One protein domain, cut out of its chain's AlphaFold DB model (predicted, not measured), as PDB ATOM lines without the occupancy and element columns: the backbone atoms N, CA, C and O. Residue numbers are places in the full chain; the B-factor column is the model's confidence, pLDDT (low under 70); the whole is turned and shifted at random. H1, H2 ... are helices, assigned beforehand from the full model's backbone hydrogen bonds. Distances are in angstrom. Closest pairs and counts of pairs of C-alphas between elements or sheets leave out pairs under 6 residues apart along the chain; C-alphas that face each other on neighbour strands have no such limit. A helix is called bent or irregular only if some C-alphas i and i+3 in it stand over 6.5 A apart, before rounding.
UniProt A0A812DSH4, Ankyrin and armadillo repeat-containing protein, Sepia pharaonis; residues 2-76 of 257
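AT A GLANCE: This is residues 2 to 76 of the 257 residues of the protein "Ankyrin and armadillo repeat-containing protein" of Sepia pharaonis (UniProt A0A812DSH4). The two longest helices, H4 and H5, lie side by side and run opposite ways as the core of a small helical domain, and the shorter H3 packs on H4, apart from H5. The other two helices are held more loosely: H1 sits near H4, and H2 makes one end of the long axis without touching any helix, at the far end from Ser 76. A short parallel pairing of residues 23 to 24 with residues 54 to 55 ties the link before H3 to the link before H5. The printed part has 75 residues with five named helices, H1 to H5 in that order along the chain, and no named strand, and its class is all helix. It is compact, with a radius of gyration of the C-alphas of 12.0 A, yet elongated in outline, spanning 37 by 22 by 22 A.

IN THESE COORDINATES: Find C-alpha 2 at (-28.436, 4.359, 104.441); here the printed part begins with H1, residues 2 to 6, five residues. After residues 7 to 10 you come to H2, residues 11 to 19, which covers 12.2 A from first to last C-alpha. Pass residues 20 to 25 and you reach H3, residues 26 to 32, 9.9 A long. H3 is irregular: look at C-alphas 27 and 30, which are 7.0 A apart, against about 5 A in a regular helix. Next find C-alpha 37 at (-38.596, -1.059, 89.507); from there H4, residues 37 to 49, runs 18.3 A to C-alpha 49 at (-27.544, 12.061, 95.823). After residues 50 to 58 comes the longest helix, H5, residues 59 to 73, which runs 21.1 A and ends with C-alpha 73 at (-39.962, 4.677, 85.714). Residues 74 to 76 follow it.

HOW THE PARTS SIT: Begin at H4, whose centre is the nearest of the five to the mean of the C-alphas, at 6.2 A. H4 and H5 touch, with 23 pairs of C-alphas within 8 A; look for the closest at Ala 44 and Gly 66, 4.2 A apart. Their lines stand at a shallow tilt of 27 degrees, opposite ways, and the two form a helical hairpin. H3 and H4 form another helical hairpin: they touch, with the C-alphas of Leu 32 and Gln 40 closest at 4.7 A. These two run opposite ways at a steep tilt of 43 degrees. H3 and H5 are apart. Now look at H1, which is close to H4 but not clearly touching it; the closest C-alphas are those of Ala 4 and Gln 46, 5.7 A apart. H1 is also close to H2 but not clearly touching it, the C-alphas of Phe 6 and Gln 13 being closest at 7.4 A. H2 is apart from H3, H4 and H5, and its centre is the farthest from the mean of the C-alphas, at 14.7 A. In H1, H2, H4 and H5 every O i to N i+4 pair is within hydrogen-bond range; in H3 1 of 3 is, beside 3 of 4 O i to N i+3 pairs.

THE WHOLE: The two C-alphas farthest apart in the domain are those of Gln 19 and Ser 76, at 38.3 A, while those of Ala 2 and Ser 76, the first and last printed, are 25.7 A apart. The printed part has no cut between residues 2 and 76. The links from H1 to H2 and from H3 to H4 are tight, those from H2 to H3 and from H4 to H5 are short, and there is no long link. In the B-factor column you will find a mean pLDDT of 94.9 over the printed part of this model, and no printed residue is under 70.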
ATOM      1  N   ALA A   2     -28.930   3.679 103.231       88.88
ATOM      2  CA  ALA A   2     -28.436   4.359 104.441       88.88
ATOM      3  C   ALA A   2     -27.394   5.465 104.168       88.88
ATOM      4  O   ALA A   2     -27.538   6.571 104.675       88.88
ATOM      5  N   LEU A   3     -26.408   5.215 103.298       88.31
ATOM      6  CA  LEU A   3     -25.388   6.211 102.928       88.31
ATOM      7  C   LEU A   3     -25.956   7.444 102.210       88.31
ATOM      8  O   LEU A   3     -25.478   8.558 102.426       88.31
ATOM      9  N   ALA A   4     -26.965   7.259 101.357       90.12
ATOM     10  CA  ALA A   4     -27.605   8.369 100.662       90.12
ATOM     11  C   ALA A   4     -28.400   9.238 101.635       90.12
ATOM     12  O   ALA A   4     -28.301  10.451 101.539       90.12
ATOM     13  N   ILE A   5     -29.111   8.633 102.594       89.00
ATOM     14  CA  ILE A   5     -29.808   9.369 103.661       89.00
ATOM     15  C   ILE A   5     -28.797  10.101 104.540       89.00
ATOM     16  O   ILE A   5     -28.953  11.296 104.765       89.00
ATOM     17  N   PHE A   6     -27.751   9.396 104.987       88.44
ATOM     18  CA  PHE A   6     -26.695   9.963 105.816       88.44
ATOM     19  C   PHE A   6     -26.142  11.226 105.168       88.44
ATOM     20  O   PHE A   6     -26.213  12.271 105.775       88.44
ATOM     21  N   SER A   7     -25.700  11.157 103.912       87.81
ATOM     22  CA  SER A   7     -25.034  12.270 103.221       87.81
ATOM     23  C   SER A   7     -25.967  13.234 102.465       87.81
ATOM     24  O   SER A   7     -25.494  14.092 101.702       87.81
ATOM     25  N   PHE A   8     -27.286  13.107 102.633       87.38
ATOM     26  CA  PHE A   8     -28.266  13.885 101.880       87.38
ATOM     27  C   PHE A   8     -28.164  15.374 102.226       87.38
ATOM     28  O   PHE A   8     -28.334  15.772 103.374       87.38
ATOM     29  N   ASN A   9     -27.875  16.208 101.223       84.31
ATOM     30  CA  ASN A   9     -27.679  17.655 101.381       84.31
ATOM     31  C   ASN A   9     -26.633  18.060 102.452       84.31
ATOM     32  O   ASN A   9     -26.647  19.188 102.938       84.31
ATOM     33  N   ASN A  10     -25.701  17.164 102.800       89.00
ATOM     34  CA  ASN A  10     -24.658  17.415 103.792       89.00
ATOM     35  C   ASN A  10     -23.266  17.295 103.157       89.00
ATOM     36  O   ASN A  10     -22.744  16.201 102.936       89.00
ATOM     37  N   ILE A  11     -22.657  18.444 102.848       89.44
ATOM     38  CA  ILE A  11     -21.362  18.504 102.155       89.44
ATOM     39  C   ILE A  11     -20.247  17.897 103.012       89.44
ATOM     40  O   ILE A  11     -19.423  17.162 102.479       89.44
ATOM     41  N   SER A  12     -20.239  18.138 104.323       93.19
ATOM     42  CA  SER A  12     -19.209  17.614 105.227       93.19
ATOM     43  C   SER A  12     -19.196  16.085 105.245       93.19
ATOM     44  O   SER A  12     -18.139  15.471 105.130       93.19
ATOM     45  N   GLN A  13     -20.372  15.456 105.300       93.81
ATOM     46  CA  GLN A  13     -20.486  13.996 105.239       93.81
ATOM     47  C   GLN A  13     -20.136  13.443 103.855       93.81
ATOM     48  O   GLN A  13     -19.486  12.405 103.759       93.81
ATOM     49  N   GLN A  14     -20.498  14.143 102.773       92.38
ATOM     50  CA  GLN A  14     -20.054  13.771 101.427       92.38
ATOM     51  C   GLN A  14     -18.521  13.820 101.309       92.38
ATOM     52  O   GLN A  14     -17.913  12.908 100.750       92.38
ATOM     53  N   LEU A  15     -17.879  14.844 101.874       92.62
ATOM     54  CA  LEU A  15     -16.421  14.957 101.901       92.62
ATOM     55  C   LEU A  15     -15.779  13.839 102.724       92.62
ATOM     56  O   LEU A  15     -14.810  13.249 102.255       92.62
ATOM     57  N   ALA A  16     -16.343  13.488 103.881       95.06
ATOM     58  CA  ALA A  16     -15.853  12.379 104.698       95.06
ATOM     59  C   ALA A  16     -15.896  11.041 103.937       95.06
ATOM     60  O   ALA A  16     -14.908  10.311 103.913       95.06
ATOM     61  N   ILE A  17     -16.996  10.753 103.227       95.00
ATOM     62  CA  ILE A  17     -17.092   9.561 102.365       95.00
ATOM     63  C   ILE A  17     -16.025   9.608 101.266       95.00
ATOM     64  O   ILE A  17     -15.387   8.600 100.969       95.00
ATOM     65  N   ARG A  18     -15.812  10.780 100.654       94.12
ATOM     66  CA  ARG A  18     -14.805  10.943  99.601       94.12
ATOM     67  C   ARG A  18     -13.382  10.724 100.122       94.12
ATOM     68  O   ARG A  18     -12.593  10.088  99.432       94.12
ATOM     69  N   GLN A  19     -13.070  11.220 101.317       94.50
ATOM     70  CA  GLN A  19     -11.778  11.032 101.987       94.50
ATOM     71  C   GLN A  19     -11.551   9.575 102.406       94.50
ATOM     72  O   GLN A  19     -10.424   9.099 102.348       94.50
ATOM     73  N   ALA A  20     -12.619   8.842 102.733       95.12
ATOM     74  CA  ALA A  20     -12.581   7.410 103.026       95.12
ATOM     75  C   ALA A  20     -12.442   6.508 101.776       95.12
ATOM     76  O   ALA A  20     -12.597   5.294 101.879       95.12
ATOM     77  N   GLY A  21     -12.167   7.078 100.596       94.94
ATOM     78  CA  GLY A  21     -11.969   6.340  99.339       94.94
ATOM     79  C   GLY A  21     -13.138   6.423  98.351       94.94
ATOM     80  O   GLY A  21     -13.010   5.981  97.210       94.94
ATOM     81  N   GLY A  22     -14.254   7.050  98.732       95.38
ATOM     82  CA  GLY A  22     -15.438   7.164  97.882       95.38
ATOM     83  C   GLY A  22     -16.203   5.847  97.725       95.38
ATOM     84  O   GLY A  22     -15.975   4.876  98.438       95.38
ATOM     85  N   ILE A  23     -17.163   5.833  96.798       96.12
ATOM     86  CA  ILE A  23     -18.030   4.669  96.548       96.12
ATOM     87  C   ILE A  23     -17.854   4.221  95.100       96.12
ATOM     88  O   ILE A  23     -18.042   5.022  94.183       96.12
ATOM     89  N   SER A  24     -17.513   2.953  94.871       95.88
ATOM     90  CA  SER A  24     -17.437   2.420  93.507       95.88
ATOM     91  C   SER A  24     -18.809   2.451  92.832       95.88
ATOM     92  O   SER A  24     -19.801   2.023  93.425       95.88
ATOM     93  N   PHE A  25     -18.863   2.915  91.580       95.75
ATOM     94  CA  PHE A  25     -20.091   2.879  90.783       95.75
ATOM     95  C   PHE A  25     -20.637   1.453  90.608       95.75
ATOM     96  O   PHE A  25     -21.852   1.277  90.593       95.75
ATOM     97  N   SER A  26     -19.760   0.445  90.564       95.31
ATOM     98  CA  SER A  26     -20.136  -0.957  90.341       95.31
ATOM     99  C   SER A  26     -21.124  -1.517  91.366       95.31
ATOM    100  O   SER A  26     -21.916  -2.394  91.047       95.31
ATOM    101  N   ILE A  27     -21.153  -0.962  92.583       94.56
ATOM    102  CA  ILE A  27     -22.104  -1.354  93.636       94.56
ATOM    103  C   ILE A  27     -23.556  -1.050  93.226       94.56
ATOM    104  O   ILE A  27     -24.488  -1.670  93.730       94.56
ATOM    105  N   PHE A  28     -23.764  -0.085  92.328       96.00
ATOM    106  CA  PHE A  28     -25.093   0.306  91.871       96.00
ATOM    107  C   PHE A  28     -25.524  -0.413  90.591       96.00
ATOM    108  O   PHE A  28     -26.720  -0.420  90.318       96.00
ATOM    109  N   GLU A  29     -24.599  -0.995  89.819       94.44
ATOM    110  CA  GLU A  29     -24.885  -1.539  88.480       94.44
ATOM    111  C   GLU A  29     -25.966  -2.626  88.527       94.44
ATOM    112  O   GLU A  29     -26.982  -2.497  87.849       94.44
ATOM    113  N   GLU A  30     -25.839  -3.597  89.436       95.94
ATOM    114  CA  GLU A  30     -26.835  -4.665  89.616       95.94
ATOM    115  C   GLU A  30     -28.243  -4.120  89.916       95.94
ATOM    116  O   GLU A  30     -29.244  -4.607  89.392       95.94
ATOM    117  N   PHE A  31     -28.345  -3.066  90.731       97.38
ATOM    118  CA  PHE A  31     -29.638  -2.483  91.091       97.38
ATOM    119  C   PHE A  31     -30.209  -1.578  89.994       97.38
ATOM    120  O   PHE A  31     -31.427  -1.490  89.852       97.38
ATOM    121  N   LEU A  32     -29.350  -0.906  89.222       97.06
ATOM    122  CA  LEU A  32     -29.753  -0.092  88.073       97.06
ATOM    123  C   LEU A  32     -30.281  -0.957  86.919       97.06
ATOM    124  O   LEU A  32     -31.146  -0.501  86.172       97.06
ATOM    125  N   GLU A  33     -29.789  -2.191  86.801       95.69
ATOM    126  CA  GLU A  33     -30.179  -3.168  85.774       95.69
ATOM    127  C   GLU A  33     -31.216  -4.192  86.265       95.69
ATOM    128  O   GLU A  33     -31.696  -5.018  85.487       95.69
ATOM    129  N   SER A  34     -31.599  -4.128  87.542       96.94
ATOM    130  CA  SER A  34     -32.570  -5.041  88.148       96.94
ATOM    131  C   SER A  34     -33.912  -5.024  87.418       96.94
ATOM    132  O   SER A  34     -34.382  -3.975  86.996       96.94
ATOM    133  N   SER A  35     -34.609  -6.157  87.341       95.56
ATOM    134  CA  SER A  35     -35.991  -6.198  86.840       95.56
ATOM    135  C   SER A  35     -37.001  -5.532  87.788       95.56
ATOM    136  O   SER A  35     -38.111  -5.214  87.366       95.56
ATOM    137  N   ASP A  36     -36.643  -5.334  89.060       97.25
ATOM    138  CA  ASP A  36     -37.511  -4.698  90.053       97.25
ATOM    139  C   ASP A  36     -37.403  -3.166  89.969       97.25
ATOM    140  O   ASP A  36     -36.350  -2.568  90.219       97.25
ATOM    141  N   LEU A  37     -38.524  -2.514  89.645       97.75
ATOM    142  CA  LEU A  37     -38.596  -1.059  89.507       97.75
ATOM    143  C   LEU A  37     -38.317  -0.314  90.819       97.75
ATOM    144  O   LEU A  37     -37.819   0.811  90.769       97.75
ATOM    145  N   TYR A  38     -38.576  -0.917  91.985       96.94
ATOM    146  CA  TYR A  38     -38.223  -0.323  93.275       96.94
ATOM    147  C   TYR A  38     -36.707  -0.251  93.435       96.94
ATOM    148  O   TYR A  38     -36.175   0.792  93.820       96.94
ATOM    149  N   PHE A  39     -35.993  -1.330  93.100       97.25
ATOM    150  CA  PHE A  39     -34.532  -1.345  93.150       97.25
ATOM    151  C   PHE A  39     -33.925  -0.370  92.146       97.25
ATOM    152  O   PHE A  39     -33.075   0.431  92.548       97.25
ATOM    153  N   GLN A  40     -34.429  -0.336  90.909       98.19
ATOM    154  CA  GLN A  40     -33.988   0.654  89.922       98.19
ATOM    155  C   GLN A  40     -34.219   2.087  90.416       98.19
ATOM    156  O   GLN A  40     -33.305   2.909  90.365       98.19
ATOM    157  N   ALA A  41     -35.412   2.400  90.934       98.12
ATOM    158  CA  ALA A  41     -35.747   3.740  91.413       98.12
ATOM    159  C   ALA A  41     -34.859   4.165  92.591       98.12
ATOM    160  O   ALA A  41     -34.320   5.275  92.613       98.12
ATOM    161  N   TYR A  42     -34.647   3.275  93.560       97.69
ATOM    162  CA  TYR A  42     -33.779   3.560  94.694       97.69
ATOM    163  C   TYR A  42     -32.310   3.683  94.301       97.69
ATOM    164  O   TYR A  42     -31.610   4.518  94.877       97.69
ATOM    165  N   ALA A  43     -31.819   2.885  93.355       97.88
ATOM    166  CA  ALA A  43     -30.460   3.012  92.840       97.88
ATOM    167  C   ALA A  43     -30.285   4.326  92.072       97.88
ATOM    168  O   ALA A  43     -29.344   5.071  92.345       97.88
ATOM    169  N   ALA A  44     -31.243   4.671  91.208       98.25
ATOM    170  CA  ALA A  44     -31.274   5.925  90.462       98.25
ATOM    171  C   ALA A  44     -31.240   7.147  91.392       98.25
ATOM    172  O   ALA A  44     -30.445   8.064  91.198       98.25
ATOM    173  N   PHE A  45     -32.049   7.141  92.452       97.44
ATOM    174  CA  PHE A  45     -32.019   8.189  93.469       97.44
ATOM    175  C   PHE A  45     -30.659   8.267  94.178       97.44
ATOM    176  O   PHE A  45     -30.086   9.350  94.317       97.44
ATOM    177  N   GLN A  46     -30.109   7.121  94.590       96.38
ATOM    178  CA  GLN A  46     -28.830   7.060  95.299       96.38
ATOM    179  C   GLN A  46     -27.676   7.615  94.462       96.38
ATOM    180  O   GLN A  46     -26.896   8.406  94.991       96.38
ATOM    181  N   ILE A  47     -27.581   7.275  93.172       97.06
ATOM    182  CA  ILE A  47     -26.496   7.785  92.320       97.06
ATOM    183  C   ILE A  47     -26.583   9.299  92.094       97.06
ATOM    184  O   ILE A  47     -25.548   9.943  91.932       97.06
ATOM    185  N   VAL A  48     -27.784   9.892  92.141       96.31
ATOM    186  CA  VAL A  48     -27.960  11.353  92.060       96.31
ATOM    187  C   VAL A  48     -27.484  12.022  93.348       96.31
ATOM    188  O   VAL A  48     -26.701  12.973  93.298       96.31
ATOM    189  N   VAL A  49     -27.920  11.516  94.507       94.06
ATOM    190  CA  VAL A  49     -27.544  12.061  95.823       94.06
ATOM    191  C   VAL A  49     -26.039  11.934  96.064       94.06
ATOM    192  O   VAL A  49     -25.381  12.891  96.469       94.06
ATOM    193  N   LEU A  50     -25.478  10.764  95.756       94.38
ATOM    194  CA  LEU A  50     -24.080  10.409  95.998       94.38
ATOM    195  C   LEU A  50     -23.151  10.797  94.838       94.38
ATOM    196  O   LEU A  50     -21.970  10.453  94.849       94.38
ATOM    197  N   ALA A  51     -23.636  11.552  93.849       94.75
ATOM    198  CA  ALA A  51     -22.899  11.846  92.621       94.75
ATOM    199  C   ALA A  51     -21.497  12.449  92.845       94.75
ATOM    200  O   ALA A  51     -20.627  12.283  91.999       94.75
ATOM    201  N   ARG A  52     -21.261  13.172  93.954       92.50
ATOM    202  CA  ARG A  52     -19.941  13.757  94.284       92.50
ATOM    203  C   ARG A  52     -18.964  12.767  94.913       92.50
ATOM    204  O   ARG A  52     -17.761  13.012  94.889       92.50
ATOM    205  N   VAL A  53     -19.473  11.696  95.515       95.31
ATOM    206  CA  VAL A  53     -18.664  10.740  96.280       95.31
ATOM    207  C   VAL A  53     -18.408   9.454  95.507       95.31
ATOM    208  O   VAL A  53     -17.409   8.784  95.768       95.31
ATOM    209  N   ILE A  54     -19.249   9.151  94.517       96.50
ATOM    210  CA  ILE A  54     -19.041   8.029  93.603       96.50
ATOM    211  C   ILE A  54     -17.762   8.247  92.777       96.50
ATOM    212  O   ILE A  54     -17.480   9.348  92.296       96.50
ATOM    213  N   ILE A  55     -16.956   7.194  92.645       95.25
ATOM    214  CA  ILE A  55     -15.735   7.160  91.830       95.25
ATOM    215  C   ILE A  55     -15.990   6.429  90.503       95.25
ATOM    216  O   ILE A  55     -16.911   5.624  90.384       95.25
ATOM    217  N   GLY A  56     -15.177   6.729  89.485       90.69
ATOM    218  CA  GLY A  56     -15.230   6.070  88.171       90.69
ATOM    219  C   GLY A  56     -16.233   6.654  87.167       90.69
ATOM    220  O   GLY A  56     -16.164   6.327  85.986       90.69
ATOM    221  N   ARG A  57     -17.133   7.554  87.583       95.06
ATOM    222  CA  ARG A  57     -18.091   8.250  86.701       95.06
ATOM    223  C   ARG A  57     -18.187   9.733  87.063       95.06
ATOM    224  O   ARG A  57     -17.936  10.113  88.204       95.06
ATOM    225  N   SER A  58     -18.554  10.583  86.101       94.81
ATOM    226  CA  SER A  58     -18.685  12.021  86.359       94.81
ATOM    227  C   SER A  58     -19.982  12.341  87.127       94.81
ATOM    228  O   SER A  58     -21.026  11.748  86.842       94.81
ATOM    229  N   PRO A  59     -19.978  13.319  88.057       93.56
ATOM    230  CA  PRO A  59     -21.183  13.699  88.798       93.56
ATOM    231  C   PRO A  59     -22.332  14.174  87.899       93.56
ATOM    232  O   PRO A  59     -23.502  13.992  88.241       93.56
ATOM    233  N   VAL A  60     -21.998  14.788  86.757       93.62
ATOM    234  CA  VAL A  60     -22.964  15.243  85.743       93.62
ATOM    235  C   VAL A  60     -23.649  14.043  85.097       93.62
ATOM    236  O   VAL A  60     -24.877  13.997  85.067       93.62
ATOM    237  N   PHE A  61     -22.872  13.044  84.662       95.12
ATOM    238  CA  PHE A  61     -23.404  11.812  84.084       95.12
ATOM    239  C   PHE A  61     -24.316  11.075  85.068       95.12
ATOM    240  O   PHE A  61     -25.442  10.739  84.716       95.12
ATOM    241  N   LEU A  62     -23.876  10.890  86.318       96.50
ATOM    242  CA  LEU A  62     -24.665  10.205  87.351       96.50
ATOM    243  C   LEU A  62     -25.997  10.913  87.621       96.50
ATOM    244  O   LEU A  62     -27.037  10.267  87.727       96.50
ATOM    245  N   THR A  63     -25.973  12.248  87.677       95.75
ATOM    246  CA  THR A  63     -27.177  13.060  87.885       95.75
ATOM    247  C   THR A  63     -28.147  12.917  86.714       95.75
ATOM    248  O   THR A  63     -29.318  12.613  86.922       95.75
ATOM    249  N   ALA A  64     -27.663  13.103  85.484       95.50
ATOM    250  CA  ALA A  64     -28.491  13.007  84.286       95.50
ATOM    251  C   ALA A  64     -29.060  11.592  84.104       95.50
ATOM    252  O   ALA A  64     -30.256  11.442  83.856       95.50
ATOM    253  N   SER A  65     -28.231  10.562  84.288       97.12
ATOM    254  CA  SER A  65     -28.629   9.159  84.169       97.12
ATOM    255  C   SER A  65     -29.669   8.776  85.219       97.12
ATOM    256  O   SER A  65     -30.692   8.190  84.878       97.12
ATOM    257  N   GLY A  66     -29.450   9.134  86.489       97.94
ATOM    258  CA  GLY A  66     -30.390   8.811  87.561       97.94
ATOM    259  C   GLY A  66     -31.729   9.535  87.409       97.94
ATOM    260  O   GLY A  66     -32.777   8.909  87.535       97.94
ATOM    261  N   ILE A  67     -31.723  10.827  87.053       98.12
ATOM    262  CA  ILE A  67     -32.965  11.571  86.788       98.12
ATOM    263  C   ILE A  67     -33.698  10.986  85.577       98.12
ATOM    264  O   ILE A  67     -34.904  10.777  85.653       98.12
ATOM    265  N   SER A  68     -32.988  10.673  84.490       98.12
ATOM    266  CA  SER A  68     -33.599  10.081  83.291       98.12
ATOM    267  C   SER A  68     -34.246   8.732  83.584       98.12
ATOM    268  O   SER A  68     -35.362   8.471  83.139       98.12
ATOM    269  N   LEU A  69     -33.581   7.902  84.388       98.50
ATOM    270  CA  LEU A  69     -34.119   6.621  84.822       98.50
ATOM    271  C   LEU A  69     -35.371   6.797  85.694       98.50
ATOM    272  O   LEU A  69     -36.378   6.143  85.438       98.50
ATOM    273  N   LEU A  70     -35.359   7.719  86.661       98.50
ATOM    274  CA  LEU A  70     -36.547   8.029  87.464       98.50
ATOM    275  C   LEU A  70     -37.709   8.516  86.587       98.50
ATOM    276  O   LEU A  70     -38.817   8.012  86.721       98.50
ATOM    277  N   VAL A  71     -37.469   9.441  85.652       98.12
ATOM    278  CA  VAL A  71     -38.514   9.933  84.736       98.12
ATOM    279  C   VAL A  71     -39.090   8.795  83.889       98.12
ATOM    280  O   VAL A  71     -40.306   8.709  83.754       98.12
ATOM    281  N   ARG A  72     -38.251   7.878  83.392       97.94
ATOM    282  CA  ARG A  72     -38.704   6.678  82.670       97.94
ATOM    283  C   ARG A  72     -39.587   5.784  83.545       97.94
ATOM    284  O   ARG A  72     -40.632   5.328  83.099       97.94
ATOM    285  N   ILE A  73     -39.190   5.530  84.792       98.19
ATOM    286  CA  ILE A  73     -39.962   4.677  85.714       98.19
ATOM    287  C   ILE A  73     -41.309   5.330  86.079       98.19
ATOM    288  O   ILE A  73     -42.292   4.624  86.294       98.19
ATOM    289  N   LEU A  74     -41.397   6.664  86.088       97.12
ATOM    290  CA  LEU A  74     -42.644   7.400  86.339       97.12
ATOM    291  C   LEU A  74     -43.739   7.121  85.285       97.12
ATOM    292  O   LEU A  74     -44.920   7.366  85.538       97.12
ATOM    293  N   GLU A  75     -43.378   6.583  84.117       96.31
ATOM    294  CA  GLU A  75     -44.326   6.132  83.089       96.31
ATOM    295  C   GLU A  75     -44.985   4.783  83.423       96.31
ATOM    296  O   GLU A  75     -45.913   4.373  82.727       96.31
ATOM    297  N   SER A  76     -44.567   4.112  84.503       97.00
ATOM    298  CA  SER A  76     -45.118   2.825  84.937       97.00
ATOM    299  C   SER A  76     -46.646   2.850  85.094       97.00
ATOM    300  O   SER A  76     -47.253   3.851  85.497       97.00
TER     301      SER A  76